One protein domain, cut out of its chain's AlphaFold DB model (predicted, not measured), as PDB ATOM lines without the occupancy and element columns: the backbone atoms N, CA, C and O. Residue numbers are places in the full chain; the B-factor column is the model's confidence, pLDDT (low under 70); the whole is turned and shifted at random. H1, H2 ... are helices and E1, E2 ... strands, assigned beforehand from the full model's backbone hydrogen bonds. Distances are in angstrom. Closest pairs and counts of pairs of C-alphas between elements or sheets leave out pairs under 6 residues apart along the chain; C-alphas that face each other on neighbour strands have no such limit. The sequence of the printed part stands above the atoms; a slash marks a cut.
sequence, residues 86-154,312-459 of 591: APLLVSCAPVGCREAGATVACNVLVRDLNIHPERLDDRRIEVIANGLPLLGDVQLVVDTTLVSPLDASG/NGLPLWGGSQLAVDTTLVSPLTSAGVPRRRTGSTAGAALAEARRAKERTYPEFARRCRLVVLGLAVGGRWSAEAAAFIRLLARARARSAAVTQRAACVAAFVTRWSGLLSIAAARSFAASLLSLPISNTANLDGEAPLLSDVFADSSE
ATOM      1  N   ALA A  86      77.800  39.876  47.485       43.16
ATOM      2  CA  ALA A  86      76.577  39.877  46.686       43.16
ATOM      3  C   ALA A  86      75.376  40.696  47.237       43.16
ATOM      4  O   ALA A  86      74.681  41.295  46.409       43.16
ATOM      5  N   PRO A  87      75.120  40.811  48.569       48.62
ATOM      6  CA  PRO A  87      73.818  41.216  49.118       48.62
ATOM      7  C   PRO A  87      73.218  42.514  48.566       48.62
ATOM      8  O   PRO A  87      72.015  42.607  48.406       48.62
ATOM      9  N   LEU A  88      74.022  43.523  48.228       46.31
ATOM     10  CA  LEU A  88      73.515  44.812  47.739       46.31
ATOM     11  C   LEU A  88      72.861  44.742  46.349       46.31
ATOM     12  O   LEU A  88      71.771  45.278  46.139       46.31
ATOM     13  N   LEU A  89      73.533  44.106  45.388       48.72
ATOM     14  CA  LEU A  89      72.982  43.887  44.046       48.72
ATOM     15  C   LEU A  89      71.896  42.799  44.085       48.72
ATOM     16  O   LEU A  89      70.870  42.944  43.418       48.72
ATOM     17  N   VAL A  90      72.081  41.808  44.966       52.06
ATOM     18  CA  VAL A  90      71.078  40.805  45.351       52.06
ATOM     19  C   VAL A  90      69.841  41.418  45.998       52.06
ATOM     20  O   VAL A  90      68.799  40.817  45.845       52.06
ATOM     21  N   SER A  91      69.880  42.582  46.655       52.66
ATOM     22  CA  SER A  91      68.674  43.240  47.191       52.66
ATOM     23  C   SER A  91      67.994  44.145  46.159       52.66
ATOM     24  O   SER A  91      66.768  44.157  46.063       52.66
ATOM     25  N   CYS A  92      68.749  44.865  45.320       61.25
ATOM     26  CA  CYS A  92      68.156  45.729  44.289       61.25
ATOM     27  C   CYS A  92      67.336  44.972  43.233       61.25
ATOM     28  O   CYS A  92      66.289  45.462  42.805       61.25
ATOM     29  N   ALA A  93      67.812  43.811  42.772       63.50
ATOM     30  CA  ALA A  93      67.116  43.054  41.734       63.50
ATOM     31  C   ALA A  93      65.738  42.520  42.206       63.50
ATOM     32  O   ALA A  93      64.755  42.776  41.506       63.50
ATOM     33  N   PRO A  94      65.598  41.898  43.398       64.06
ATOM     34  CA  PRO A  94      64.329  41.630  44.067       64.06
ATOM     35  C   PRO A  94      63.397  42.807  44.166       64.06
ATOM     36  O   PRO A  94      62.214  42.612  43.951       64.06
ATOM     37  N   VAL A  95      63.891  43.998  44.497       70.81
ATOM     38  CA  VAL A  95      63.034  45.179  44.658       70.81
ATOM     39  C   VAL A  95      62.414  45.556  43.318       70.81
ATOM     40  O   VAL A  95      61.196  45.656  43.224       70.81
ATOM     41  N   GLY A  96      63.206  45.606  42.241       72.06
ATOM     42  CA  GLY A  96      62.666  45.778  40.887       72.06
ATOM     43  C   GLY A  96      61.695  44.662  40.467       72.06
ATOM     44  O   GLY A  96      60.724  44.926  39.763       72.06
ATOM     45  N   CYS A  97      61.909  43.421  40.920       71.88
ATOM     46  CA  CYS A  97      61.026  42.291  40.613       71.88
ATOM     47  C   CYS A  97      59.726  42.296  41.441       71.88
ATOM     48  O   CYS A  97      58.659  42.075  40.872       71.88
ATOM     49  N   ARG A  98      59.789  42.612  42.740       74.25
ATOM     50  CA  ARG A  98      58.644  42.811  43.650       74.25
ATOM     51  C   ARG A  98      57.795  43.990  43.195       74.25
ATOM     52  O   ARG A  98      56.589  43.847  43.033       74.25
ATOM     53  N   GLU A  99      58.420  45.116  42.858       79.94
ATOM     54  CA  GLU A  99      57.739  46.266  42.255       79.94
ATOM     55  C   GLU A  99      57.136  45.943  40.882       79.94
ATOM     56  O   GLU A  99      56.127  46.534  40.505       79.94
ATOM     57  N   ALA A 100      57.702  44.990  40.133       73.44
ATOM     58  CA  ALA A 100      57.093  44.450  38.919       73.44
ATOM     59  C   ALA A 100      55.955  43.434  39.195       73.44
ATOM     60  O   ALA A 100      55.228  43.077  38.268       73.44
ATOM     61  N   GLY A 101      55.756  43.025  40.452       71.75
ATOM     62  CA  GLY A 101      54.674  42.159  40.931       71.75
ATOM     63  C   GLY A 101      55.085  40.739  41.338       71.75
ATOM     64  O   GLY A 101      54.205  39.946  41.635       71.75
ATOM     65  N   ALA A 102      56.373  40.389  41.326       70.75
ATOM     66  CA  ALA A 102      56.838  39.035  41.633       70.75
ATOM     67  C   ALA A 102      56.867  38.707  43.132       70.75
ATOM     68  O   ALA A 102      57.327  39.510  43.947       70.75
ATOM     69  N   THR A 103      56.565  37.455  43.468       69.19
ATOM     70  CA  THR A 103      56.965  36.830  44.732       69.19
ATOM     71  C   THR A 103      58.449  36.474  44.674       69.19
ATOM     72  O   THR A 103      58.846  35.634  43.867       69.19
ATOM     73  N   VAL A 104      59.283  37.070  45.528       65.06
ATOM     74  CA  VAL A 104      60.726  36.783  45.547       65.06
ATOM     75  C   VAL A 104      61.108  35.835  46.687       65.06
ATOM     76  O   VAL A 104      60.838  36.125  47.847       65.06
ATOM     77  N   ALA A 105      61.783  34.736  46.349       66.00
ATOM     78  CA  ALA A 105      62.528  33.868  47.260       66.00
ATOM     79  C   ALA A 105      64.040  34.118  47.111       66.00
ATOM     80  O   ALA A 105      64.479  34.627  46.082       66.00
ATOM     81  N   CYS A 106      64.850  33.736  48.101       67.12
ATOM     82  CA  CYS A 106      66.305  33.928  48.074       67.12
ATOM     83  C   CYS A 106      67.068  32.644  48.443       67.12
ATOM     84  O   CYS A 106      66.559  31.806  49.185       67.12
ATOM     85  N   ASN A 107      68.310  32.520  47.969       71.50
ATOM     86  CA  ASN A 107      69.268  31.448  48.279       71.50
ATOM     87  C   ASN A 107      68.774  30.015  47.994       71.50
ATOM     88  O   ASN A 107      69.136  29.074  48.706       71.50
ATOM     89  N   VAL A 108      67.965  29.836  46.952       72.38
ATOM     90  CA  VAL A 108      67.359  28.551  46.558       72.38
ATOM     91  C   VAL A 108      68.371  27.700  45.781       72.38
ATOM     92  O   VAL A 108      69.155  28.236  45.000       72.38
ATOM     93  N   LEU A 109      68.401  26.380  45.986       78.88
ATOM     94  CA  LEU A 109      69.361  25.510  45.293       78.88
ATOM     95  C   LEU A 109      68.983  25.333  43.813       78.88
ATOM     96  O   LEU A 109      67.808  25.268  43.465       78.88
ATOM     97  N   VAL A 110      69.980  25.168  42.937       79.62
ATOM     98  CA  VAL A 110      69.775  24.902  41.497       79.62
ATOM     99  C   VAL A 110      68.931  23.635  41.273       79.62
ATOM    100  O   VAL A 110      68.184  23.567  40.302       79.62
ATOM    101  N   ARG A 111      69.006  22.652  42.185       80.88
ATOM    102  CA  ARG A 111      68.182  21.428  42.160       80.88
ATOM    103  C   ARG A 111      66.728  21.608  42.618       80.88
ATOM    104  O   ARG A 111      65.918  20.740  42.318       80.88
ATOM    105  N   ASP A 112      66.408  22.703  43.309       78.81
ATOM    106  CA  ASP A 112      65.049  23.012  43.786       78.81
ATOM    107  C   ASP A 112      64.266  23.862  42.757       78.81
ATOM    108  O   ASP A 112      63.078  24.143  42.925       78.81
ATOM    109  N   LEU A 113      64.932  24.287  41.678       75.38
ATOM    110  CA  LEU A 113      64.310  24.915  40.514       75.38
ATOM    111  C   LEU A 113      63.442  23.927  39.733       75.38
ATOM    112  O   LEU A 113      63.760  22.744  39.629       75.38
ATOM    113  N   ASN A 114      62.438  24.441  39.017       75.50
ATOM    114  CA  ASN A 114      61.675  23.659  38.042       75.50
ATOM    115  C   ASN A 114      62.430  23.482  36.699       75.50
ATOM    116  O   ASN A 114      61.902  23.748  35.615       75.50
ATOM    117  N   ILE A 115      63.689  23.039  36.776       74.88
ATOM    118  CA  ILE A 115      64.533  22.606  35.655       74.88
ATOM    119  C   ILE A 115      65.144  21.239  35.991       74.88
ATOM    120  O   ILE A 115      65.252  20.873  37.155       74.88
ATOM    121  N   HIS A 116      65.581  20.477  34.988       76.56
ATOM    122  CA  HIS A 116      66.449  19.323  35.247       76.56
ATOM    123  C   HIS A 116      67.899  19.800  35.162       76.56
ATOM    124  O   HIS A 116      68.345  20.124  34.056       76.56
ATOM    125  N   PRO A 117      68.634  19.905  36.281       74.12
ATOM    126  CA  PRO A 117      70.022  20.322  36.227       74.12
ATOM    127  C   PRO A 117      70.875  19.200  35.622       74.12
ATOM    128  O   PRO A 117      70.809  18.053  36.055       74.12
ATOM    129  N   GLU A 118      71.728  19.531  34.649       75.25
ATOM    130  CA  GLU A 118      72.715  18.579  34.102       75.25
ATOM    131  C   GLU A 118      73.808  18.222  35.136       75.25
ATOM    132  O   GLU A 118      74.570  17.275  34.947       75.25
ATOM    133  N   ARG A 119      73.879  18.972  36.248       78.12
ATOM    134  CA  ARG A 119      74.758  18.735  37.398       78.12
ATOM    135  C   ARG A 119      73.978  18.829  38.702       78.12
ATOM    136  O   ARG A 119      73.490  19.899  39.055       78.12
ATOM    137  N   LEU A 120      73.916  17.722  39.435       79.38
ATOM    138  CA  LEU A 120      73.428  17.694  40.811       79.38
ATOM    139  C   LEU A 120      74.540  18.194  41.742       79.38
ATOM    140  O   LEU A 120      75.404  17.425  42.155       79.38
ATOM    141  N   ASP A 121      74.532  19.490  42.040       82.81
ATOM    142  CA  ASP A 121      75.444  20.130  42.989       82.81
ATOM    143  C   ASP A 121      74.705  21.105  43.925       82.81
ATOM    144  O   ASP A 121      73.541  21.449  43.713       82.81
ATOM    145  N   ASP A 122      75.372  21.529  45.001       83.75
ATOM    146  CA  ASP A 122      74.822  22.457  46.003       83.75
ATOM    147  C   ASP A 122      74.945  23.938  45.590       83.75
ATOM    148  O   ASP A 122      74.977  24.833  46.441       83.75
ATOM    149  N   ARG A 123      75.027  24.236  44.281       81.94
ATOM    150  CA  ARG A 123      74.960  25.625  43.803       81.94
ATOM    151  C   ARG A 123      73.618  26.224  44.226       81.94
ATOM    152  O   ARG A 123      72.563  25.625  44.013       81.94
ATOM    153  N   ARG A 124      73.658  27.423  44.803       73.12
ATOM    154  CA  ARG A 124      72.479  28.239  45.114       73.12
ATOM    155  C   ARG A 124      72.384  29.390  44.131       73.12
ATOM    156  O   ARG A 124      73.409  29.931  43.724       73.12
ATOM    157  N   ILE A 125      71.161  29.761  43.785       71.94
ATOM    158  CA  ILE A 125      70.853  31.052  43.190       71.94
ATOM    159  C   ILE A 125      70.379  31.967  44.309       71.94
ATOM    160  O   ILE A 125      69.530  31.604  45.124       71.94
ATOM    161  N   GLU A 126      70.948  33.161  44.348       70.19
ATOM    162  CA  GLU A 126      70.765  34.104  45.444       70.19
ATOM    163  C   GLU A 126      69.338  34.651  45.512       70.19
ATOM    164  O   GLU A 126      68.857  34.910  46.609       70.19
ATOM    165  N   VAL A 127      68.635  34.754  44.379       63.88
ATOM    166  CA  VAL A 127      67.257  35.248  44.266       63.88
ATOM    167  C   VAL A 127      66.470  34.450  43.219       63.88
ATOM    168  O   VAL A 127      66.984  34.078  42.172       63.88
ATOM    169  N   ILE A 128      65.180  34.238  43.454       68.38
ATOM    170  CA  ILE A 128      64.204  33.706  42.498       68.38
ATOM    171  C   ILE A 128      62.962  34.585  42.561       68.38
ATOM    172  O   ILE A 128      62.482  34.847  43.653       68.38
ATOM    173  N   ALA A 129      62.401  35.010  41.431       65.62
ATOM    174  CA  ALA A 129      61.136  35.742  41.391       65.62
ATOM    175  C   ALA A 129      60.058  34.922  40.662       65.62
ATOM    176  O   ALA A 129      60.033  34.830  39.437       65.62
ATOM    177  N   ASN A 130      59.172  34.305  41.435       67.88
ATOM    178  CA  ASN A 130      58.017  33.554  40.953       67.88
ATOM    179  C   ASN A 130      56.810  34.483  40.804       67.88
ATOM    180  O   ASN A 130      56.805  35.589  41.346       67.88
ATOM    181  N   GLY A 131      55.769  34.035  40.098       59.34
ATOM    182  CA  GLY A 131      54.473  34.720  40.129       59.34
ATOM    183  C   GLY A 131      54.523  36.182  39.685       59.34
ATOM    184  O   GLY A 131      53.689  36.968  40.116       59.34
ATOM    185  N   LEU A 132      55.487  36.581  38.838       62.91
ATOM    186  CA  LEU A 132      55.336  37.820  38.078       62.91
ATOM    187  C   LEU A 132      54.002  37.661  37.310       62.91
ATOM    188  O   LEU A 132      53.976  36.840  36.388       62.91
ATOM    189  N   PRO A 133      52.947  38.482  37.556       54.66
ATOM    190  CA  PRO A 133      51.690  38.497  36.756       54.66
ATOM    191  C   PRO A 133      51.941  38.872  35.284       54.66
ATOM    192  O   PRO A 133      51.089  38.949  34.409       54.66
ATOM    193  N   LEU A 134      53.189  39.240  35.091       56.28
ATOM    194  CA  LEU A 134      53.921  39.675  33.965       56.28
ATOM    195  C   LEU A 134      54.529  38.455  33.223       56.28
ATOM    196  O   LEU A 134      54.435  38.409  32.006       56.28
ATOM    197  N   LEU A 135      55.096  37.437  33.874       50.09
ATOM    198  CA  LEU A 135      55.740  36.306  33.175       50.09
ATOM    199  C   LEU A 135      54.851  35.063  33.004       50.09
ATOM    200  O   LEU A 135      55.266  34.149  32.299       50.09
ATOM    201  N   GLY A 136      53.646  35.039  33.584       56.66
ATOM    202  CA  GLY A 136      52.739  33.885  33.521       56.66
ATOM    203  C   GLY A 136      53.161  32.764  34.474       56.66
ATOM    204  O   GLY A 136      53.356  31.636  34.043       56.66
ATOM    205  N   ASP A 137      53.386  33.104  35.751       55.62
ATOM    206  CA  ASP A 137      53.778  32.199  36.860       55.62
ATOM    207  C   ASP A 137      55.135  31.487  36.720       55.62
ATOM    208  O   ASP A 137      55.556  30.659  37.529       55.62
ATOM    209  N   VAL A 138      55.873  31.903  35.708       57.59
ATOM    210  CA  VAL A 138      57.165  31.396  35.277       57.59
ATOM    211  C   VAL A 138      58.302  31.905  36.175       57.59
ATOM    212  O   VAL A 138      58.417  33.105  36.430       57.59
ATOM    213  N   GLN A 139      59.167  30.993  36.637       57.28
ATOM    214  CA  GLN A 139      60.267  31.308  37.559       57.28
ATOM    215  C   GLN A 139      61.326  32.227  36.916       57.28
ATOM    216  O   GLN A 139      61.882  31.912  35.858       57.28
ATOM    217  N   LEU A 140      61.627  33.344  37.584       63.69
ATOM    218  CA  LEU A 140      62.824  34.171  37.398       63.69
ATOM    219  C   LEU A 140      63.912  33.687  38.370       63.69
ATOM    220  O   LEU A 140      63.587  33.393  39.507       63.69
ATOM    221  N   VAL A 141      65.187  33.650  37.990       56.47
ATOM    222  CA  VAL A 141      66.269  33.023  38.779       56.47
ATOM    223  C   VAL A 141      67.501  33.939  38.767       56.47
ATOM    224  O   VAL A 141      68.335  33.816  37.882       56.47
ATOM    225  N   VAL A 142      67.582  34.920  39.673       58.03
ATOM    226  CA  VAL A 142      68.624  35.968  39.740       58.03
ATOM    227  C   VAL A 142      69.841  35.530  40.581       58.03
ATOM    228  O   VAL A 142      69.792  35.497  41.806       58.03
ATOM    229  N   ASP A 143      70.968  35.271  39.926       58.38
ATOM    230  CA  ASP A 143      72.307  35.151  40.528       58.38
ATOM    231  C   ASP A 143      73.000  36.537  40.599       58.38
ATOM    232  O   ASP A 143      72.554  37.482  39.940       58.38
ATOM    233  N   THR A 144      74.075  36.711  41.373       59.81
ATOM    234  CA  THR A 144      74.915  37.927  41.369       59.81
ATOM    235  C   THR A 144      76.393  37.580  41.521       59.81
ATOM    236  O   THR A 144      76.816  36.841  42.400       59.81
ATOM    237  N   THR A 145      77.252  38.186  40.695       62.22
ATOM    238  CA  THR A 145      78.710  38.024  40.826       62.22
ATOM    239  C   THR A 145      79.494  39.318  40.675       62.22
ATOM    240  O   THR A 145      79.647  39.876  39.586       62.22
ATOM    241  N   LEU A 146      80.112  39.751  41.771       57.59
ATOM    242  CA  LEU A 146      81.084  40.840  41.766       57.59
ATOM    243  C   LEU A 146      82.478  40.298  41.406       57.59
ATOM    244  O   LEU A 146      83.167  39.671  42.212       57.59
ATOM    245  N   VAL A 147      82.927  40.560  40.176       57.75
ATOM    246  CA  VAL A 147      84.271  40.202  39.702       57.75
ATOM    247  C   VAL A 147      85.220  41.371  39.960       57.75
ATOM    248  O   VAL A 147      85.606  42.117  39.049       57.75
ATOM    249  N   SER A 148      85.612  41.511  41.231       53.31
ATOM    250  CA  SER A 148      86.693  42.415  41.627       53.31
ATOM    251  C   SER A 148      87.958  42.072  40.827       53.31
ATOM    252  O   SER A 148      88.263  40.884  40.646       53.31
ATOM    253  N   PRO A 149      88.704  43.074  40.322       50.41
ATOM    254  CA  PRO A 149      90.003  42.812  39.728       50.41
ATOM    255  C   PRO A 149      90.935  42.254  40.806       50.41
ATOM    256  O   PRO A 149      91.665  41.303  40.546       50.41
ATOM    257  N   LEU A 150      90.867  42.788  42.023       47.22
ATOM    258  CA  LEU A 150      91.731  42.388  43.121       47.22
ATOM    259  C   LEU A 150      91.208  41.105  43.795       47.22
ATOM    260  O   LEU A 150      90.011  40.788  43.772       47.22
ATOM    261  N   ASP A 151      92.122  40.326  44.364       48.31
ATOM    262  CA  ASP A 151      91.793  39.309  45.362       48.31
ATOM    263  C   ASP A 151      91.636  39.941  46.758       48.31
ATOM    264  O   ASP A 151      91.784  41.152  46.927       48.31
ATOM    265  N   ALA A 152      91.317  39.119  47.762       44.84
ATOM    266  CA  ALA A 152      91.083  39.565  49.137       44.84
ATOM    267  C   ALA A 152      92.312  40.213  49.816       44.84
ATOM    268  O   ALA A 152      92.168  40.799  50.880       44.84
ATOM    269  N   SER A 153      93.506  40.144  49.210       43.28
ATOM    270  CA  SER A 153      94.712  40.837  49.691       43.28
ATOM    271  C   SER A 153      94.988  42.163  48.968       43.28
ATOM    272  O   SER A 153      96.064  42.736  49.110       43.28
ATOM    273  N   GLY A 154      94.052  42.636  48.136       44.50
ATOM    274  CA  GLY A 154      94.284  43.769  47.235       44.50
ATOM    275  C   GLY A 154      95.227  43.432  46.070       44.50
ATOM    276  O   GLY A 154      95.632  44.327  45.330       44.50
ATOM    277  N   ASN A 312      48.338  35.893  31.453       27.34
ATOM    278  CA  ASN A 312      49.197  35.820  30.276       27.34
ATOM    279  C   ASN A 312      49.707  37.223  29.899       27.34
ATOM    280  O   ASN A 312      48.915  38.140  29.688       27.34
ATOM    281  N   GLY A 313      51.020  37.361  29.675       33.16
ATOM    282  CA  GLY A 313      51.506  38.283  28.644       33.16
ATOM    283  C   GLY A 313      52.422  39.447  29.030       33.16
ATOM    284  O   GLY A 313      52.183  40.573  28.600       33.16
ATOM    285  N   LEU A 314      53.612  39.222  29.598       41.81
ATOM    286  CA  LEU A 314      54.798  39.692  28.867       41.81
ATOM    287  C   LEU A 314      54.943  38.792  27.642       41.81
ATOM    288  O   LEU A 314      55.290  37.624  27.796       41.81
ATOM    289  N   PRO A 315      54.850  39.341  26.421       51.81
ATOM    290  CA  PRO A 315      55.422  38.705  25.242       51.81
ATOM    291  C   PRO A 315      56.961  38.828  25.264       51.81
ATOM    292  O   PRO A 315      57.594  39.118  24.252       51.81
ATOM    293  N   LEU A 316      57.587  38.651  26.433       51.66
ATOM    294  CA  LEU A 316      59.025  38.486  26.536       51.66
ATOM    295  C   LEU A 316      59.330  37.010  26.479       51.66
ATOM    296  O   LEU A 316      59.049  36.263  27.411       51.66
ATOM    297  N   TRP A 317      59.935  36.624  25.362       61.00
ATOM    298  CA  TRP A 317      60.554  35.313  25.214       61.00
ATOM    299  C   TRP A 317      59.556  34.158  25.422       61.00
ATOM    300  O   TRP A 317      59.934  33.079  25.863       61.00
ATOM    301  N   GLY A 318      58.283  34.395  25.078       64.19
ATOM    302  CA  GLY A 318      57.240  33.371  24.973       64.19
ATOM    303  C   GLY A 318      56.851  32.684  26.283       64.19
ATOM    304  O   GLY A 318      56.469  31.524  26.233       64.19
ATOM    305  N   GLY A 319      56.998  33.345  27.438       64.62
ATOM    306  CA  GLY A 319      56.766  32.694  28.737       64.62
ATOM    307  C   GLY A 319      57.871  31.705  29.130       64.62
ATOM    308  O   GLY A 319      57.657  30.835  29.966       64.62
ATOM    309  N   SER A 320      59.068  31.812  28.540       66.06
ATOM    310  CA  SER A 320      60.227  31.047  29.017       66.06
ATOM    311  C   SER A 320      60.573  31.452  30.448       66.06
ATOM    312  O   SER A 320      60.636  32.650  30.740       66.06
ATOM    313  N   GLN A 321      60.911  30.471  31.295       71.06
ATOM    314  CA  GLN A 321      61.618  30.727  32.556       71.06
ATOM    315  C   GLN A 321      62.806  31.644  32.298       71.06
ATOM    316  O   GLN A 321      63.428  31.596  31.239       71.06
ATOM    317  N   LEU A 322      63.123  32.505  33.250       74.69
ATOM    318  CA  LEU A 322      64.224  33.444  33.124       74.69
ATOM    319  C   LEU A 322      65.232  33.141  34.216       74.69
ATOM    320  O   LEU A 322      64.866  32.951  35.363       74.69
ATOM    321  N   ALA A 323      66.509  33.140  33.877       79.12
ATOM    322  CA  ALA A 323      67.567  33.234  34.864       79.12
ATOM    323  C   ALA A 323      68.227  34.587  34.672       79.12
ATOM    324  O   ALA A 323      68.643  34.913  33.573       79.12
ATOM    325  N   VAL A 324      68.279  35.417  35.695       81.19
ATOM    326  CA  VAL A 324      69.027  36.665  35.655       81.19
ATOM    327  C   VAL A 324      70.395  36.413  36.291       81.19
ATOM    328  O   VAL A 324      70.534  35.555  37.149       81.19
ATOM    329  N   ASP A 325      71.431  37.137  35.893       82.94
ATOM    330  CA  ASP A 325      72.667  37.195  36.680       82.94
ATOM    331  C   ASP A 325      73.202  38.618  36.723       82.94
ATOM    332  O   ASP A 325      73.498  39.204  35.686       82.94
ATOM    333  N   THR A 326      73.352  39.188  37.909       82.81
ATOM    334  CA  THR A 326      73.836  40.554  38.079       82.81
ATOM    335  C   THR A 326      75.344  40.548  38.263       82.81
ATOM    336  O   THR A 326      75.850  40.232  39.335       82.81
ATOM    337  N   THR A 327      76.105  40.911  37.230       85.38
ATOM    338  CA  THR A 327      77.574  40.868  37.299       85.38
ATOM    339  C   THR A 327      78.202  42.256  37.272       85.38
ATOM    340  O   THR A 327      77.979  43.038  36.347       85.38
ATOM    341  N   LEU A 328      79.022  42.564  38.283       86.00
ATOM    342  CA  LEU A 328      79.823  43.788  38.325       86.00
ATOM    343  C   LEU A 328      81.269  43.469  37.944       86.00
ATOM    344  O   LEU A 328      81.961  42.733  38.646       86.00
ATOM    345  N   VAL A 329      81.739  44.039  36.833       86.38
ATOM    346  CA  VAL A 329      83.020  43.667  36.215       86.38
ATOM    347  C   VAL A 329      83.965  44.863  36.134       86.38
ATOM    348  O   VAL A 329      83.633  45.911  35.573       86.38
ATOM    349  N   SER A 330      85.198  44.713  36.620       83.19
ATOM    350  CA  SER A 330      86.236  45.707  36.320       83.19
ATOM    351  C   SER A 330      86.731  45.584  34.869       83.19
ATOM    352  O   SER A 330      87.054  44.477  34.424       83.19
ATOM    353  N   PRO A 331      86.857  46.702  34.121       74.75
ATOM    354  CA  PRO A 331      87.493  46.706  32.800       74.75
ATOM    355  C   PRO A 331      89.008  46.445  32.870       74.75
ATOM    356  O   PRO A 331      89.630  46.150  31.842       74.75
ATOM    357  N   LEU A 332      89.593  46.552  34.068       78.44
ATOM    358  CA  LEU A 332      90.980  46.232  34.364       78.44
ATOM    359  C   LEU A 332      91.108  44.788  34.860       78.44
ATOM    360  O   LEU A 332      90.192  44.201  35.441       78.44
ATOM    361  N   THR A 333      92.276  44.216  34.610       74.31
ATOM    362  CA  THR A 333      92.748  43.002  35.264       74.31
ATOM    363  C   THR A 333      93.176  43.303  36.693       74.31
ATOM    364  O   THR A 333      93.289  44.446  37.138       74.31
ATOM    365  N   SER A 334      93.474  42.221  37.387       64.56
ATOM    366  CA  SER A 334      93.989  42.171  38.740       64.56
ATOM    367  C   SER A 334      95.374  42.819  38.915       64.56
ATOM    368  O   SER A 334      95.724  43.223  40.016       64.56
ATOM    369  N   ALA A 335      96.126  42.998  37.823       69.81
ATOM    370  CA  ALA A 335      97.392  43.734  37.781       69.81
ATOM    371  C   ALA A 335      97.228  45.217  37.371       69.81
ATOM    372  O   ALA A 335      98.196  45.854  36.966       69.81
ATOM    373  N   GLY A 336      96.002  45.757  37.356       70.25
ATOM    374  CA  GLY A 336      95.702  47.124  36.895       70.25
ATOM    375  C   GLY A 336      95.778  47.330  35.371       70.25
ATOM    376  O   GLY A 336      95.305  48.343  34.862       70.25
ATOM    377  N   VAL A 337      96.309  46.365  34.616       75.31
ATOM    378  CA  VAL A 337      96.369  46.383  33.142       75.31
ATOM    379  C   VAL A 337      94.964  46.169  32.558       75.31
ATOM    380  O   VAL A 337      94.257  45.300  33.068       75.31
ATOM    381  N   PRO A 338      94.527  46.862  31.489       71.88
ATOM    382  CA  PRO A 338      93.251  46.579  30.825       71.88
ATOM    383  C   PRO A 338      93.088  45.100  30.437       71.88
ATOM    384  O   PRO A 338      94.027  44.466  29.950       71.88
ATOM    385  N   ARG A 339      91.885  44.537  30.621       74.19
ATOM    386  CA  ARG A 339      91.549  43.197  30.105       74.19
ATOM    387  C   ARG A 339      91.727  43.137  28.581       74.19
ATOM    388  O   ARG A 339      91.637  44.148  27.880       74.19
ATOM    389  N   ARG A 340      91.934  41.932  28.034       69.56
ATOM    390  CA  ARG A 340      92.040  41.751  26.574       69.56
ATOM    391  C   ARG A 340      90.812  42.366  25.887       69.56
ATOM    392  O   ARG A 340      89.677  42.064  26.239       69.56
ATOM    393  N   ARG A 341      91.066  43.226  24.895       69.31
ATOM    394  CA  ARG A 341      90.076  44.003  24.124       69.31
ATOM    395  C   ARG A 341      89.316  45.117  24.873       69.31
ATOM    396  O   ARG A 341      88.608  45.854  24.198       69.31
ATOM    397  N   THR A 342      89.462  45.351  26.187       59.22
ATOM    398  CA  THR A 342      88.740  46.483  26.833       59.22
ATOM    399  C   THR A 342      89.290  47.857  26.462       59.22
ATOM    400  O   THR A 342      88.524  48.816  26.441       59.22
ATOM    401  N   GLY A 343      90.575  47.956  26.107       62.34
ATOM    402  CA  GLY A 343      91.161  49.188  25.562       62.34
ATOM    403  C   GLY A 343      90.753  49.498  24.113       62.34
ATOM    404  O   GLY A 343      90.828  50.648  23.700       62.34
ATOM    405  N   SER A 344      90.307  48.495  23.346       69.62
ATOM    406  CA  SER A 344      89.960  48.622  21.919       69.62
ATOM    407  C   SER A 344      88.460  48.526  21.629       69.62
ATOM    408  O   SER A 344      88.016  48.855  20.533       69.62
ATOM    409  N   THR A 345      87.670  47.994  22.563       76.00
ATOM    410  CA  THR A 345      86.277  47.609  22.322       76.00
ATOM    411  C   THR A 345      85.442  47.863  23.573       76.00
ATOM    412  O   THR A 345      85.589  47.192  24.600       76.00
ATOM    413  N   ALA A 346      84.536  48.840  23.487       74.62
ATOM    414  CA  ALA A 346      83.623  49.169  24.574       74.62
ATOM    415  C   ALA A 346      82.783  47.944  24.979       74.62
ATOM    416  O   ALA A 346      82.273  47.214  24.133       74.62
ATOM    417  N   GLY A 347      82.649  47.705  26.287       82.12
ATOM    418  CA  GLY A 347      81.863  46.584  26.814       82.12
ATOM    419  C   GLY A 347      82.510  45.195  26.698       82.12
ATOM    420  O   GLY A 347      81.882  44.225  27.110       82.12
ATOM    421  N   ALA A 348      83.757  45.061  26.221       85.25
ATOM    422  CA  ALA A 348      84.405  43.749  26.063       85.25
ATOM    423  C   ALA A 348      84.433  42.900  27.354       85.25
ATOM    424  O   ALA A 348      84.208  41.695  27.288       85.25
ATOM    425  N   ALA A 349      84.630  43.525  28.523       85.69
ATOM    426  CA  ALA A 349      84.583  42.845  29.824       85.69
ATOM    427  C   ALA A 349      83.190  42.275  30.156       85.69
ATOM    428  O   ALA A 349      83.089  41.193  30.724       85.69
ATOM    429  N   LEU A 350      82.123  42.973  29.760       88.56
ATOM    430  CA  LEU A 350      80.740  42.533  29.964       88.56
ATOM    431  C   LEU A 350      80.415  41.345  29.046       88.56
ATOM    432  O   LEU A 350      79.813  40.372  29.484       88.56
ATOM    433  N   ALA A 351      80.893  41.376  27.797       88.12
ATOM    434  CA  ALA A 351      80.768  40.252  26.868       88.12
ATOM    435  C   ALA A 351      81.617  39.028  27.279       88.12
ATOM    436  O   ALA A 351      81.255  37.893  26.976       88.12
ATOM    437  N   GLU A 352      82.757  39.228  27.947       87.75
ATOM    438  CA  GLU A 352      83.538  38.139  28.551       87.75
ATOM    439  C   GLU A 352      82.796  37.519  29.745       87.75
ATOM    440  O   GLU A 352      82.680  36.295  29.812       87.75
ATOM    441  N   ALA A 353      82.240  38.345  30.639       87.25
ATOM    442  CA  ALA A 353      81.453  37.889  31.784       87.25
ATOM    443  C   ALA A 353      80.180  37.140  31.356       87.25
ATOM    444  O   ALA A 353      79.920  36.052  31.868       87.25
ATOM    445  N   ARG A 354      79.462  37.630  30.333       89.75
ATOM    446  CA  ARG A 354      78.306  36.936  29.739       89.75
ATOM    447  C   ARG A 354      78.643  35.504  29.313       89.75
ATOM    448  O   ARG A 354      77.993  34.558  29.749       89.75
ATOM    449  N   ARG A 355      79.730  35.335  28.550       90.25
ATOM    450  CA  ARG A 355      80.222  34.010  28.127       90.25
ATOM    451  C   ARG A 355      80.793  33.171  29.265       90.25
ATOM    452  O   ARG A 355      80.963  31.966  29.104       90.25
ATOM    453  N   ALA A 356      81.206  33.773  30.379       87.94
ATOM    454  CA  ALA A 356      81.562  33.013  31.572       87.94
ATOM    455  C   ALA A 356      80.302  32.393  32.185       87.94
ATOM    456  O   ALA A 356      80.286  31.190  32.411       87.94
ATOM    457  N   LYS A 357      79.228  33.173  32.325       86.25
ATOM    458  CA  LYS A 357      77.953  32.718  32.891       86.25
ATOM    459  C   LYS A 357      77.246  31.656  32.054       86.25
ATOM    460  O   LYS A 357      76.770  30.683  32.620       86.25
ATOM    461  N   GLU A 358      77.303  31.753  30.727       88.38
ATOM    462  CA  GLU A 358      76.840  30.686  29.813       88.38
ATOM    463  C   GLU A 358      77.556  29.348  30.035       88.38
ATOM    464  O   GLU A 358      76.958  28.292  29.877       88.38
ATOM    465  N   ARG A 359      78.840  29.383  30.418       89.12
ATOM    466  CA  ARG A 359      79.630  28.181  30.729       89.12
ATOM    467  C   ARG A 359      79.464  27.708  32.173       89.12
ATOM    468  O   ARG A 359      79.709  26.538  32.440       89.12
ATOM    469  N   THR A 360      79.084  28.597  33.091       83.94
ATOM    470  CA  THR A 360      78.736  28.242  34.475       83.94
ATOM    471  C   THR A 360      77.358  27.584  34.559       83.94
ATOM    472  O   THR A 360      77.182  26.700  35.392       83.94
ATOM    473  N   TYR A 361      76.419  27.996  33.699       83.00
ATOM    474  CA  TYR A 361      75.030  27.531  33.694       83.00
ATOM    475  C   TYR A 361      74.559  27.064  32.297       83.00
ATOM    476  O   TYR A 361      73.644  27.668  31.727       83.00
ATOM    477  N   PRO A 362      75.168  26.015  31.705       82.56
ATOM    478  CA  PRO A 362      74.697  25.438  30.440       82.56
ATOM    479  C   PRO A 362      73.231  24.966  30.502       82.56
ATOM    480  O   PRO A 362      72.499  25.086  29.519       82.56
ATOM    481  N   GLU A 363      72.762  24.511  31.667       80.44
ATOM    482  CA  GLU A 363      71.374  24.111  31.918       80.44
ATOM    483  C   GLU A 363      70.370  25.252  31.652       80.44
ATOM    484  O   GLU A 363      69.263  25.015  31.155       80.44
ATOM    485  N   PHE A 364      70.781  26.510  31.867       79.69
ATOM    486  CA  PHE A 364      69.960  27.698  31.615       79.69
ATOM    487  C   PHE A 364      69.853  28.087  30.130       79.69
ATOM    488  O   PHE A 364      69.259  29.116  29.809       79.69
ATOM    489  N   ALA A 365      70.422  27.301  29.212       70.44
ATOM    490  CA  ALA A 365      70.232  27.484  27.773       70.44
ATOM    491  C   ALA A 365      69.049  26.672  27.205       70.44
ATOM    492  O   ALA A 365      68.649  26.910  26.067       70.44
ATOM    493  N   ARG A 366      68.520  25.690  27.957       69.69
ATOM    494  CA  ARG A 366      67.606  24.656  27.422       69.69
ATOM    495  C   ARG A 366      66.143  24.777  27.855       69.69
ATOM    496  O   ARG A 366      65.277  24.281  27.140       69.69
ATOM    497  N   ARG A 367      65.861  25.368  29.022       69.56
ATOM    498  CA  ARG A 367      64.495  25.485  29.590       69.56
ATOM    499  C   ARG A 367      64.144  26.869  30.125       69.56
ATOM    500  O   ARG A 367      62.983  27.262  30.073       69.56
ATOM    501  N   CYS A 368      65.136  27.599  30.614       74.31
ATOM    502  CA  CYS A 368      65.005  29.013  30.912       74.31
ATOM    503  C   CYS A 368      65.861  29.837  29.938       74.31
ATOM    504  O   CYS A 368      66.487  29.305  29.021       74.31
ATOM    505  N   ARG A 369      65.849  31.154  30.111       79.50
ATOM    506  CA  ARG A 369      66.644  32.121  29.370       79.50
ATOM    507  C   ARG A 369      67.521  32.866  30.359       79.50
ATOM    508  O   ARG A 369      67.027  33.700  31.112       79.50
ATOM    509  N   LEU A 370      68.823  32.612  30.317       84.44
ATOM    510  CA  LEU A 370      69.796  33.435  31.034       84.44
ATOM    511  C   LEU A 370      69.771  34.891  30.506       84.44
ATOM    512  O   LEU A 370      69.719  35.095  29.293       84.44
ATOM    513  N   VAL A 371      69.832  35.879  31.400       84.88
ATOM    514  CA  VAL A 371      69.826  37.334  31.177       84.88
ATOM    515  C   VAL A 371      70.841  37.974  32.120       84.88
ATOM    516  O   VAL A 371      70.579  38.157  33.304       84.88
ATOM    517  N   VAL A 372      72.015  38.348  31.621       87.81
ATOM    518  CA  VAL A 372      73.060  38.894  32.499       87.81
ATOM    519  C   VAL A 372      72.913  40.415  32.637       87.81
ATOM    520  O   VAL A 372      73.156  41.168  31.689       87.81
ATOM    521  N   LEU A 373      72.565  40.890  33.836       87.88
ATOM    522  CA  LEU A 373      72.639  42.298  34.230       87.88
ATOM    523  C   LEU A 373      74.099  42.713  34.454       87.88
ATOM    524  O   LEU A 373      74.549  42.944  35.572       87.88
ATOM    525  N   GLY A 374      74.869  42.784  33.368       90.00
ATOM    526  CA  GLY A 374      76.258  43.223  33.420       90.00
ATOM    527  C   GLY A 374      76.379  44.734  33.628       90.00
ATOM    528  O   GLY A 374      75.931  45.496  32.768       90.00
ATOM    529  N   LEU A 375      77.050  45.148  34.703       89.19
ATOM    530  CA  LEU A 375      77.550  46.504  34.940       89.19
ATOM    531  C   LEU A 375      79.085  46.500  34.977       89.19
ATOM    532  O   LEU A 375      79.721  45.546  35.425       89.19
ATOM    533  N   ALA A 376      79.707  47.582  34.520       88.19
ATOM    534  CA  ALA A 376      81.136  47.810  34.692       88.19
ATOM    535  C   ALA A 376      81.396  48.838  35.798       88.19
ATOM    536  O   ALA A 376      80.627  49.781  35.956       88.19
ATOM    537  N   VAL A 377      82.543  48.730  36.476       81.19
ATOM    538  CA  VAL A 377      82.979  49.649  37.558       81.19
ATOM    539  C   VAL A 377      83.003  51.139  37.142       81.19
ATOM    540  O   VAL A 377      82.936  52.021  37.987       81.19
ATOM    541  N   GLY A 378      83.034  51.443  35.839       78.31
ATOM    542  CA  GLY A 378      82.872  52.801  35.296       78.31
ATOM    543  C   GLY A 378      81.426  53.210  34.964       78.31
ATOM    544  O   GLY A 378      81.242  54.020  34.061       78.31
ATOM    545  N   GLY A 379      80.408  52.591  35.571       82.94
ATOM    546  CA  GLY A 379      78.985  52.896  35.346       82.94
ATOM    547  C   GLY A 379      78.395  52.407  34.018       82.94
ATOM    548  O   GLY A 379      77.224  52.648  33.730       82.94
ATOM    549  N   ARG A 380      79.179  51.720  33.175       86.81
ATOM    550  CA  ARG A 380      78.704  51.227  31.873       86.81
ATOM    551  C   ARG A 380      77.833  49.986  32.051       86.81
ATOM    552  O   ARG A 380      78.329  48.937  32.452       86.81
ATOM    553  N   TRP A 381      76.584  50.097  31.629       89.19
ATOM    554  CA  TRP A 381      75.639  48.994  31.513       89.19
ATOM    555  C   TRP A 381      75.889  48.140  30.259       89.19
ATOM    556  O   TRP A 381      76.329  48.637  29.218       89.19
ATOM    557  N   SER A 382      75.596  46.843  30.345       90.81
ATOM    558  CA  SER A 382      75.521  45.944  29.188       90.81
ATOM    559  C   SER A 382      74.225  46.178  28.408       90.81
ATOM    560  O   SER A 382      73.203  46.551  28.979       90.81
ATOM    561  N   ALA A 383      74.248  45.936  27.092       89.94
ATOM    562  CA  ALA A 383      73.067  46.102  26.238       89.94
ATOM    563  C   ALA A 383      71.905  45.164  26.634       89.94
ATOM    564  O   ALA A 383      70.741  45.514  26.465       89.94
ATOM    565  N   GLU A 384      72.231  43.999  27.196       89.00
ATOM    566  CA  GLU A 384      71.281  43.009  27.703       89.00
ATOM    567  C   GLU A 384      70.563  43.503  28.965       89.00
ATOM    568  O   GLU A 384      69.336  43.592  28.966       89.00
ATOM    569  N   ALA A 385      71.316  43.947  29.978       89.19
ATOM    570  CA  ALA A 385      70.772  44.597  31.171       89.19
ATOM    571  C   ALA A 385      69.891  45.804  30.822       89.19
ATOM    572  O   ALA A 385      68.782  45.983  31.331       89.19
ATOM    573  N   ALA A 386      70.392  46.607  29.885       90.94
ATOM    574  CA  ALA A 386      69.742  47.794  29.372       90.94
ATOM    575  C   ALA A 386      68.400  47.505  28.681       90.94
ATOM    576  O   ALA A 386      67.453  48.289  28.789       90.94
ATOM    577  N   ALA A 387      68.319  46.400  27.937       90.81
ATOM    578  CA  ALA A 387      67.082  45.935  27.332       90.81
ATOM    579  C   ALA A 387      66.132  45.374  28.399       90.81
ATOM    580  O   ALA A 387      64.972  45.778  28.428       90.81
ATOM    581  N   PHE A 388      66.622  44.520  29.303       87.56
ATOM    582  CA  PHE A 388      65.820  43.895  30.358       87.56
ATOM    583  C   PHE A 388      65.048  44.926  31.192       87.56
ATOM    584  O   PHE A 388      63.825  44.847  31.251       87.56
ATOM    585  N   ILE A 389      65.722  45.949  31.735       90.56
ATOM    586  CA  ILE A 389      65.073  46.993  32.554       90.56
ATOM    587  C   ILE A 389      63.968  47.718  31.775       90.56
ATOM    588  O   ILE A 389      62.871  47.916  32.291       90.56
ATOM    589  N   ARG A 390      64.211  48.075  30.506       91.44
ATOM    590  CA  ARG A 390      63.200  48.739  29.663       91.44
ATOM    591  C   ARG A 390      62.003  47.847  29.366       91.44
ATOM    592  O   ARG A 390      60.886  48.348  29.264       91.44
ATOM    593  N   LEU A 391      62.227  46.551  29.180       88.81
ATOM    594  CA  LEU A 391      61.166  45.598  28.881       88.81
ATOM    595  C   LEU A 391      60.338  45.278  30.134       88.81
ATOM    596  O   LEU A 391      59.111  45.271  30.050       88.81
ATOM    597  N   LEU A 392      60.983  45.138  31.297       85.75
ATOM    598  CA  LEU A 392      60.326  45.028  32.602       85.75
ATOM    599  C   LEU A 392      59.476  46.278  32.894       85.75
ATOM    600  O   LEU A 392      58.306  46.161  33.254       85.75
ATOM    601  N   ALA A 393      60.014  47.476  32.638       90.81
ATOM    602  CA  ALA A 393      59.316  48.741  32.871       90.81
ATOM    603  C   ALA A 393      58.113  48.921  31.934       90.81
ATOM    604  O   ALA A 393      57.034  49.301  32.380       90.81
ATOM    605  N   ARG A 394      58.261  48.583  30.641       90.19
ATOM    606  CA  ARG A 394      57.147  48.519  29.669       90.19
ATOM    607  C   ARG A 394      56.040  47.591  30.117       90.19
ATOM    608  O   ARG A 394      54.871  47.894  29.901       90.19
ATOM    609  N   ALA A 395      56.406  46.470  30.717       85.25
ATOM    610  CA  ALA A 395      55.444  45.490  31.148       85.25
ATOM    611  C   ALA A 395      54.705  45.910  32.422       85.25
ATOM    612  O   ALA A 395      53.476  45.847  32.441       85.25
ATOM    613  N   ARG A 396      55.425  46.427  33.429       85.06
ATOM    614  CA  ARG A 396      54.822  47.023  34.632       85.06
ATOM    615  C   ARG A 396      53.917  48.202  34.278       85.06
ATOM    616  O   ARG A 396      52.809  48.290  34.785       85.06
ATOM    617  N   ALA A 397      54.318  49.044  33.327       89.94
ATOM    618  CA  ALA A 397      53.505  50.161  32.850       89.94
ATOM    619  C   ALA A 397      52.164  49.754  32.202       89.94
ATOM    620  O   ALA A 397      51.318  50.620  32.006       89.94
ATOM    621  N   ARG A 398      51.914  48.477  31.869       87.56
ATOM    622  CA  ARG A 398      50.615  48.071  31.292       87.56
ATOM    623  C   ARG A 398      49.449  48.174  32.270       87.56
ATOM    624  O   ARG A 398      48.335  48.397  31.798       87.56
ATOM    625  N   SER A 399      49.702  48.061  33.578       84.44
ATOM    626  CA  SER A 399      48.681  48.264  34.615       84.44
ATOM    627  C   SER A 399      48.310  49.739  34.813       84.44
ATOM    628  O   SER A 399      47.325  50.027  35.482       84.44
ATOM    629  N   ALA A 400      49.071  50.675  34.235       88.56
ATOM    630  CA  ALA A 400      48.726  52.090  34.219       88.56
ATOM    631  C   ALA A 400      47.822  52.446  33.026       88.56
ATOM    632  O   ALA A 400      47.839  51.786  31.974       88.56
ATOM    633  N   ALA A 401      47.072  53.541  33.182       90.81
ATOM    634  CA  ALA A 401      46.226  54.112  32.138       90.81
ATOM    635  C   ALA A 401      47.027  54.373  30.852       90.81
ATOM    636  O   ALA A 401      48.183  54.796  30.907       90.81
ATOM    637  N   VAL A 402      46.409  54.150  29.683       92.38
ATOM    638  CA  VAL A 402      47.076  54.185  28.363       92.38
ATOM    639  C   VAL A 402      47.884  55.473  28.147       92.38
ATOM    640  O   VAL A 402      49.026  55.416  27.697       92.38
ATOM    641  N   THR A 403      47.323  56.615  28.550       94.88
ATOM    642  CA  THR A 403      47.935  57.952  28.473       94.88
ATOM    643  C   THR A 403      49.182  58.116  29.347       94.88
ATOM    644  O   THR A 403      50.081  58.874  28.994       94.88
ATOM    645  N   GLN A 404      49.275  57.391  30.464       92.56
ATOM    646  CA  GLN A 404      50.378  57.478  31.425       92.56
ATOM    647  C   GLN A 404      51.506  56.478  31.142       92.56
ATOM    648  O   GLN A 404      52.618  56.666  31.637       92.56
ATOM    649  N   ARG A 405      51.273  55.439  30.323       93.50
ATOM    650  CA  ARG A 405      52.229  54.329  30.125       93.50
ATOM    651  C   ARG A 405      53.631  54.794  29.743       93.50
ATOM    652  O   ARG A 405      54.603  54.290  30.295       93.50
ATOM    653  N   ALA A 406      53.756  55.760  28.833       93.25
ATOM    654  CA  ALA A 406      55.059  56.279  28.412       93.25
ATOM    655  C   ALA A 406      55.836  56.929  29.573       93.25
ATOM    656  O   ALA A 406      57.033  56.675  29.725       93.25
ATOM    657  N   ALA A 407      55.145  57.697  30.423       93.06
ATOM    658  CA  ALA A 407      55.721  58.287  31.627       93.06
ATOM    659  C   ALA A 407      56.089  57.204  32.653       93.06
ATOM    660  O   ALA A 407      57.205  57.221  33.165       93.06
ATOM    661  N   CYS A 408      55.217  56.212  32.892       92.44
ATOM    662  CA  CYS A 408      55.513  55.089  33.789       92.44
ATOM    663  C   CYS A 408      56.791  54.354  33.367       92.44
ATOM    664  O   CYS A 408      57.645  54.068  34.201       92.44
ATOM    665  N   VAL A 409      56.953  54.071  32.067       93.62
ATOM    666  CA  VAL A 409      58.164  53.415  31.545       93.62
ATOM    667  C   VAL A 409      59.406  54.252  31.815       93.62
ATOM    668  O   VAL A 409      60.410  53.697  32.254       93.62
ATOM    669  N   ALA A 410      59.358  55.560  31.559       93.62
ATOM    670  CA  ALA A 410      60.488  56.443  31.826       93.62
ATOM    671  C   ALA A 410      60.840  56.460  33.323       93.62
ATOM    672  O   ALA A 410      61.999  56.243  33.673       93.62
ATOM    673  N   ALA A 411      59.843  56.623  34.194       92.50
ATOM    674  CA  ALA A 411      60.028  56.684  35.638       92.50
ATOM    675  C   ALA A 411      60.595  55.371  36.215       92.50
ATOM    676  O   ALA A 411      61.617  55.403  36.899       92.50
ATOM    677  N   PHE A 412      60.036  54.205  35.859       91.00
ATOM    678  CA  PHE A 412      60.573  52.905  36.291       91.00
ATOM    679  C   PHE A 412      61.984  52.631  35.743       91.00
ATOM    680  O   PHE A 412      62.835  52.140  36.482       91.00
ATOM    681  N   VAL A 413      62.285  52.984  34.484       92.94
ATOM    682  CA  VAL A 413      63.649  52.840  33.932       92.94
ATOM    683  C   VAL A 413      64.645  53.710  34.700       92.94
ATOM    684  O   VAL A 413      65.708  53.214  35.085       92.94
ATOM    685  N   THR A 414      64.314  54.980  34.946       90.81
ATOM    686  CA  THR A 414      65.160  55.904  35.714       90.81
ATOM    687  C   THR A 414      65.369  55.388  37.133       90.81
ATOM    688  O   THR A 414      66.514  55.209  37.545       90.81
ATOM    689  N   ARG A 415      64.290  55.054  37.852       90.50
ATOM    690  CA  ARG A 415      64.359  54.620  39.249       90.50
ATOM    691  C   ARG A 415      65.121  53.303  39.415       90.50
ATOM    692  O   ARG A 415      66.071  53.249  40.192       90.50
ATOM    693  N   TRP A 416      64.786  52.257  38.654       89.31
ATOM    694  CA  TRP A 416      65.458  50.957  38.781       89.31
ATOM    695  C   TRP A 416      66.923  50.999  38.337       89.31
ATOM    696  O   TRP A 416      67.772  50.398  38.994       89.31
ATOM    697  N   SER A 417      67.256  51.733  37.266       89.75
ATOM    698  CA  SER A 417      68.665  51.894  36.875       89.75
ATOM    699  C   SER A 417      69.450  52.770  37.858       89.75
ATOM    700  O   SER A 417      70.628  52.494  38.090       89.75
ATOM    701  N   GLY A 418      68.808  53.754  38.496       88.75
ATOM    702  CA  GLY A 418      69.365  54.529  39.604       88.75
ATOM    703  C   GLY A 418      69.701  53.651  40.809       88.75
ATOM    704  O   GLY A 418      70.864  53.594  41.210       88.75
ATOM    705  N   LEU A 419      68.720  52.897  41.319       85.81
ATOM    706  CA  LEU A 419      68.894  51.957  42.433       85.81
ATOM    707  C   LEU A 419      70.024  50.954  42.168       85.81
ATOM    708  O   LEU A 419      70.971  50.876  42.948       85.81
ATOM    709  N   LEU A 420      69.984  50.248  41.034       84.44
ATOM    710  CA  LEU A 420      71.005  49.260  40.670       84.44
ATOM    711  C   LEU A 420      72.399  49.886  40.492       84.44
ATOM    712  O   LEU A 420      73.396  49.266  40.859       84.44
ATOM    713  N   SER A 421      72.494  51.122  39.985       86.12
ATOM    714  CA  SER A 421      73.778  51.836  39.881       86.12
ATOM    715  C   SER A 421      74.322  52.245  41.255       86.12
ATOM    716  O   SER A 421      75.525  52.131  41.497       86.12
ATOM    717  N   ILE A 422      73.452  52.680  42.174       85.25
ATOM    718  CA  ILE A 422      73.815  53.008  43.560       85.25
ATOM    719  C   ILE A 422      74.255  51.743  44.305       85.25
ATOM    720  O   ILE A 422      75.306  51.758  44.945       85.25
ATOM    721  N   ALA A 423      73.527  50.631  44.179       82.69
ATOM    722  CA  ALA A 423      73.924  49.354  44.766       82.69
ATOM    723  C   ALA A 423      75.239  48.829  44.182       82.69
ATOM    724  O   ALA A 423      76.099  48.402  44.949       82.69
ATOM    725  N   ALA A 424      75.464  48.930  42.867       82.50
ATOM    726  CA  ALA A 424      76.751  48.589  42.256       82.50
ATOM    727  C   ALA A 424      77.903  49.429  42.836       82.50
ATOM    728  O   ALA A 424      78.939  48.879  43.212       82.50
ATOM    729  N   ALA A 425      77.715  50.747  42.960       83.81
ATOM    730  CA  ALA A 425      78.718  51.650  43.522       83.81
ATOM    731  C   ALA A 425      78.998  51.367  45.009       83.81
ATOM    732  O   ALA A 425      80.161  51.318  45.410       83.81
ATOM    733  N   ARG A 426      77.958  51.116  45.817       82.56
ATOM    734  CA  ARG A 426      78.096  50.742  47.236       82.56
ATOM    735  C   ARG A 426      78.758  49.370  47.399       82.56
ATOM    736  O   ARG A 426      79.652  49.249  48.228       82.56
ATOM    737  N   SER A 427      78.407  48.385  46.568       78.00
ATOM    738  CA  SER A 427      79.021  47.042  46.574       78.00
ATOM    739  C   SER A 427      80.507  47.130  46.253       78.00
ATOM    740  O   SER A 427      81.337  46.514  46.914       78.00
ATOM    741  N   PHE A 428      80.859  47.946  45.256       81.50
ATOM    742  CA  PHE A 428      82.245  48.192  44.882       81.50
ATOM    743  C   PHE A 428      83.026  48.910  45.989       81.50
ATOM    744  O   PHE A 428      84.118  48.471  46.339       81.50
ATOM    745  N   ALA A 429      82.466  49.972  46.575       83.06
ATOM    746  CA  ALA A 429      83.104  50.703  47.666       83.06
ATOM    747  C   ALA A 429      83.311  49.817  48.906       83.06
ATOM    748  O   ALA A 429      84.413  49.768  49.445       83.06
ATOM    749  N   ALA A 430      82.295  49.053  49.314       79.62
ATOM    750  CA  ALA A 430      82.407  48.110  50.421       79.62
ATOM    751  C   ALA A 430      83.412  46.982  50.124       79.62
ATOM    752  O   ALA A 430      84.199  46.633  51.000       79.62
ATOM    753  N   SER A 431      83.480  46.492  48.877       74.38
ATOM    754  CA  SER A 431      84.502  45.530  48.436       74.38
ATOM    755  C   SER A 431      85.933  46.071  48.499       74.38
ATOM    756  O   SER A 431      86.853  45.269  48.654       74.38
ATOM    757  N   LEU A 432      86.139  47.381  48.319       78.00
ATOM    758  CA  LEU A 432      87.456  48.021  48.437       78.00
ATOM    759  C   LEU A 432      87.838  48.318  49.892       78.00
ATOM    760  O   LEU A 432      89.020  48.319  50.217       78.00
ATOM    761  N   LEU A 433      86.847  48.590  50.742       82.62
ATOM    762  CA  LEU A 433      87.029  48.949  52.152       82.62
ATOM    763  C   LEU A 433      86.902  47.748  53.109       82.62
ATOM    764  O   LEU A 433      86.976  47.933  54.321       82.62
ATOM    765  N   SER A 434      86.684  46.539  52.582       79.88
ATOM    766  CA  SER A 434      86.435  45.305  53.347       79.88
ATOM    767  C   SER A 434      85.285  45.423  54.364       79.88
ATOM    768  O   SER A 434      85.315  44.800  55.423       79.88
ATOM    769  N   LEU A 435      84.274  46.245  54.060       78.25
ATOM    770  CA  LEU A 435      83.170  46.539  54.978       78.25
ATOM    771  C   LEU A 435      82.069  45.466  54.920       78.25
ATOM    772  O   LEU A 435      81.776  44.955  53.835       78.25
ATOM    773  N   PRO A 436      81.386  45.176  56.046       71.06
ATOM    774  CA  PRO A 436      80.202  44.326  56.044       71.06
ATOM    775  C   PRO A 436      79.072  44.992  55.248       71.06
ATOM    776  O   PRO A 436      78.576  46.065  55.595       71.06
ATOM    777  N   ILE A 437      78.661  44.346  54.158       63.50
ATOM    778  CA  ILE A 437      77.668  44.878  53.213       63.50
ATOM    779  C   ILE A 437      76.233  44.811  53.764       63.50
ATOM    780  O   ILE A 437      75.380  45.588  53.328       63.50
ATOM    781  N   SER A 438      75.976  43.971  54.771       59.78
ATOM    782  CA  SER A 438      74.686  43.839  55.467       59.78
ATOM    783  C   SER A 438      74.078  45.187  55.873       59.78
ATOM    784  O   SER A 438      72.908  45.432  55.599       59.78
ATOM    785  N   ASN A 439      74.879  46.122  56.393       52.50
ATOM    786  CA  ASN A 439      74.397  47.432  56.860       52.50
ATOM    787  C   ASN A 439      74.090  48.433  55.725       52.50
ATOM    788  O   ASN A 439      73.753  49.589  55.982       52.50
ATOM    789  N   THR A 440      74.256  48.033  54.462       51.03
ATOM    790  CA  THR A 440      74.043  48.902  53.291       51.03
ATOM    791  C   THR A 440      72.884  48.460  52.403       51.03
ATOM    792  O   THR A 440      72.464  49.240  51.549       51.03
ATOM    793  N   ALA A 441      72.352  47.254  52.619       52.09
ATOM    794  CA  ALA A 441      71.350  46.607  51.774       52.09
ATOM    795  C   ALA A 441      69.892  46.846  52.221       52.09
ATOM    796  O   ALA A 441      69.010  46.085  51.833       52.09
ATOM    797  N   ASN A 442      69.632  47.914  52.992       50.56
ATOM    798  CA  ASN A 442      68.297  48.336  53.448       50.56
ATOM    799  C   ASN A 442      67.432  48.833  52.274       50.56
ATOM    800  O   ASN A 442      67.193  50.030  52.113       50.56
ATOM    801  N   LEU A 443      67.011  47.899  51.429       55.47
ATOM    802  CA  LEU A 443      66.156  48.114  50.267       55.47
ATOM    803  C   LEU A 443      64.872  47.277  50.337       55.47
ATOM    804  O   LEU A 443      64.037  47.394  49.450       55.47
ATOM    805  N   ASP A 444      64.676  46.498  51.406       54.16
ATOM    806  CA  ASP A 444      63.425  45.801  51.739       54.16
ATOM    807  C   ASP A 444      62.317  46.765  52.214       54.16
ATOM    808  O   ASP A 444      61.643  46.533  53.213       54.16
ATOM    809  N   GLY A 445      62.147  47.874  51.496       62.81
ATOM    810  CA  GLY A 445      60.980  48.736  51.606       62.81
ATOM    811  C   GLY A 445      59.818  48.189  50.780       62.81
ATOM    812  O   GLY A 445      60.015  47.445  49.814       62.81
ATOM    813  N   GLU A 446      58.606  48.598  51.148       66.69
ATOM    814  CA  GLU A 446      57.424  48.376  50.317       66.69
ATOM    815  C   GLU A 446      57.557  49.039  48.943       66.69
ATOM    816  O   GLU A 446      58.278  50.028  48.764       66.69
ATOM    817  N   ALA A 447      56.843  48.491  47.960       71.62
ATOM    818  CA  ALA A 447      56.816  49.065  46.622       71.62
ATOM    819  C   ALA A 447      56.201  50.482  46.678       71.62
ATOM    820  O   ALA A 447      55.058  50.616  47.122       71.62
ATOM    821  N   PRO A 448      56.903  51.541  46.222       80.31
ATOM    822  CA  PRO A 448      56.372  52.902  46.272       80.31
ATOM    823  C   PRO A 448      55.118  53.037  45.410       80.31
ATOM    824  O   PRO A 448      54.966  52.351  44.387       80.31
ATOM    825  N   LEU A 449      54.233  53.963  45.783       84.38
ATOM    826  CA  LEU A 449      53.048  54.242  44.985       84.38
ATOM    827  C   LEU A 449      53.461  54.862  43.646       84.38
ATOM    828  O   LEU A 449      54.508  55.499  43.507       84.38
ATOM    829  N   LEU A 450      52.616  54.696  42.627       83.00
ATOM    830  CA  LEU A 450      52.902  55.235  41.293       83.00
ATOM    831  C   LEU A 450      53.022  56.774  41.303       83.00
ATOM    832  O   LEU A 450      53.771  57.326  40.502       83.00
ATOM    833  N   SER A 451      52.329  57.449  42.228       85.06
ATOM    834  CA  SER A 451      52.486  58.880  42.526       85.06
ATOM    835  C   SER A 451      53.921  59.247  42.889       85.06
ATOM    836  O   SER A 451      54.456  60.226  42.376       85.06
ATOM    837  N   ASP A 452      54.547  58.439  43.734       85.00
ATOM    838  CA  ASP A 452      55.838  58.725  44.352       85.00
ATOM    839  C   ASP A 452      56.945  58.467  43.325       85.00
ATOM    840  O   ASP A 452      57.826  59.293  43.117       85.00
ATOM    841  N   VAL A 453      56.804  57.381  42.552       83.69
ATOM    842  CA  VAL A 453      57.652  57.087  41.386       83.69
ATOM    843  C   VAL A 453      57.585  58.208  40.338       83.69
ATOM    844  O   VAL A 453      58.590  58.499  39.686       83.69
ATOM    845  N   PHE A 454      56.429  58.862  40.168       84.12
ATOM    846  CA  PHE A 454      56.325  60.042  39.311       84.12
ATOM    847  C   PHE A 454      56.973  61.285  39.929       84.12
ATOM    848  O   PHE A 454      57.678  61.989  39.202       84.12
ATOM    849  N   ALA A 455      56.788  61.532  41.229       82.12
ATOM    850  CA  ALA A 455      57.427  62.633  41.946       82.12
ATOM    851  C   ALA A 455      58.962  62.545  41.836       82.12
ATOM    852  O   ALA A 455      59.573  63.463  41.287       82.12
ATOM    853  N   ASP A 456      59.547  61.394  42.187       77.62
ATOM    854  CA  ASP A 456      60.979  61.083  42.036       77.62
ATOM    855  C   ASP A 456      61.484  61.327  40.603       77.62
ATOM    856  O   ASP A 456      62.600  61.795  40.385       77.62
ATOM    857  N   SER A 457      60.670  61.000  39.591       71.50
ATOM    858  CA  SER A 457      61.045  61.175  38.179       71.50
ATOM    859  C   SER A 457      60.952  62.619  37.674       71.50
ATOM    860  O   SER A 457      61.502  62.929  36.615       71.50
ATOM    861  N   SER A 458      60.233  63.480  38.401       63.47
ATOM    862  CA  SER A 458      60.039  64.893  38.064       63.47
ATOM    863  C   SER A 458      61.158  65.791  38.595       63.47
ATOM    864  O   SER A 458      61.396  66.864  38.037       63.47
ATOM    865  N   GLU A 459      61.893  65.335  39.615       58.38
ATOM    866  CA  GLU A 459      63.091  66.017  40.089       58.38
ATOM    867  C   GLU A 459      64.180  65.977  39.009       58.38
ATOM    868  O   GLU A 459      64.720  64.928  38.648       58.38
TER     869      GLU A 459
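This is residues 86 to 154 and 312 to 459 of the 591 residues of an uncharacterized protein of Symbiodinium microadriaticum (UniProt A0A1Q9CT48). A twisted sheet of five strands makes the core, with helices over both faces in three layers: H1 and the long helix H5 on one face, H2 on the other. H1 and H5 lie side by side on their face, running opposite ways, H4 folds back from H5 on the same face beside edge strand E5, and H7 packs across H5 and is not on the sheet. The printed part has 217 residues, with seven named helices and five named strands in the order H1 E1 E2 E3 E4 H2 H3 E5 H4 H5 H6 H7; the sheet is mixed, in the order E1 E2 E3 E4 E5, and the class is mixed, helices and strands. The whole is compact, with a radius of gyration of the C-alphas of 17.4 A and spans of 52 by 45 by 36 A.

In the sheet, E1, residues 103 to 109, E2, residues 124 to 130, and E3, residues 140 to 147, form a meander, each strand the antiparallel neighbour of the one before. E1 and E2 are a hairpin, with N 105 and O 128 2.8 A apart, within hydrogen-bond range. E2 and E3 are a hairpin too, with N 142 and O 127 at 2.7 A. E4, residues 321 to 329, is parallel to E3 at 14 degrees, with N 324 and O 141 at 2.7 A. E5, residues 368 to 376, is parallel to E4 at 18 degrees, with N 371 and O 323 at 2.7 A. E4 and E5, with H2, residues 348 to 360, and H3, residues 362 to 365, between them in the chain, form a strand-helix-strand unit with a right-handed crossover. H2 is on the sheet at a height of 8.5 A, over E4 and E5, and on the local plane stands at 34 degrees to E5, slantwise to the strands. H3 is on the same face, over E5. On the opposite face, H1, residues 87 to 99, is on the sheet; the C-alphas of Val 90 and Thr 144, its closest to E3, are 6.2 A apart. H5, residues 405 to 433, is the hub and touches four helices. With its residues 416 to 427 alone it touches H1, closest at the C-alphas of Leu 88 and Ala 423, 5.4 A, at a shallow tilt of 13 degrees, opposite ways. H4, residues 383 to 399, is on the sheet on the same face as H5 but over none of its strands. H4 and H5 form a helical hairpin and touch at a steep tilt of 45 degrees, closest at the C-alphas of Ala 393 and Val 409, 5.0 A. H7, residues 450 to 458, is about perpendicular to H5 at 73 degrees and touches it, closest at the C-alphas of Ala 411 and Ser 457, 5.3 A. H6, residues 437 to 440, touches H1, closest at the C-alphas of Pro 87 and Ile 437, 6.7 A, and only just touches H5, with 3 pairs of C-alphas within 8 A. H2 and H5 are apart. Every O i to N i+4 pair is within hydrogen-bond range in H5 and H7; the counts are 8 of 9 in H1, 8 of 9 in H2 and 10 of 13 in H4, and H3 and H6 are too short for such a pair.

H1 begins at C-alpha 87, (73.818, 41.216, 49.118). From first to last C-alpha, E4 measures 25.3 A, E5 25.1 A and H4 25.9 A. H5 measures 41.5 A and ends at C-alpha 433, (87.029, 48.949, 52.152). H7 ends at C-alpha 458, (60.039, 64.893, 38.064).

The C-alphas of Ser 153 and Thr 403, the two farthest apart, are 54.1 A apart. Residues 155 to 311 are not printed, and C-alphas 154 and 312 are 48.8 A apart across this cut, which falls in the link from E3 to E4. Of the links printed whole, E1 to E2 and E4 to H2 are long. The mean pLDDT of the printed part is 74.6; 71 residues are under 70, among them 127 to 154, 312 to 320 and 437 to 446.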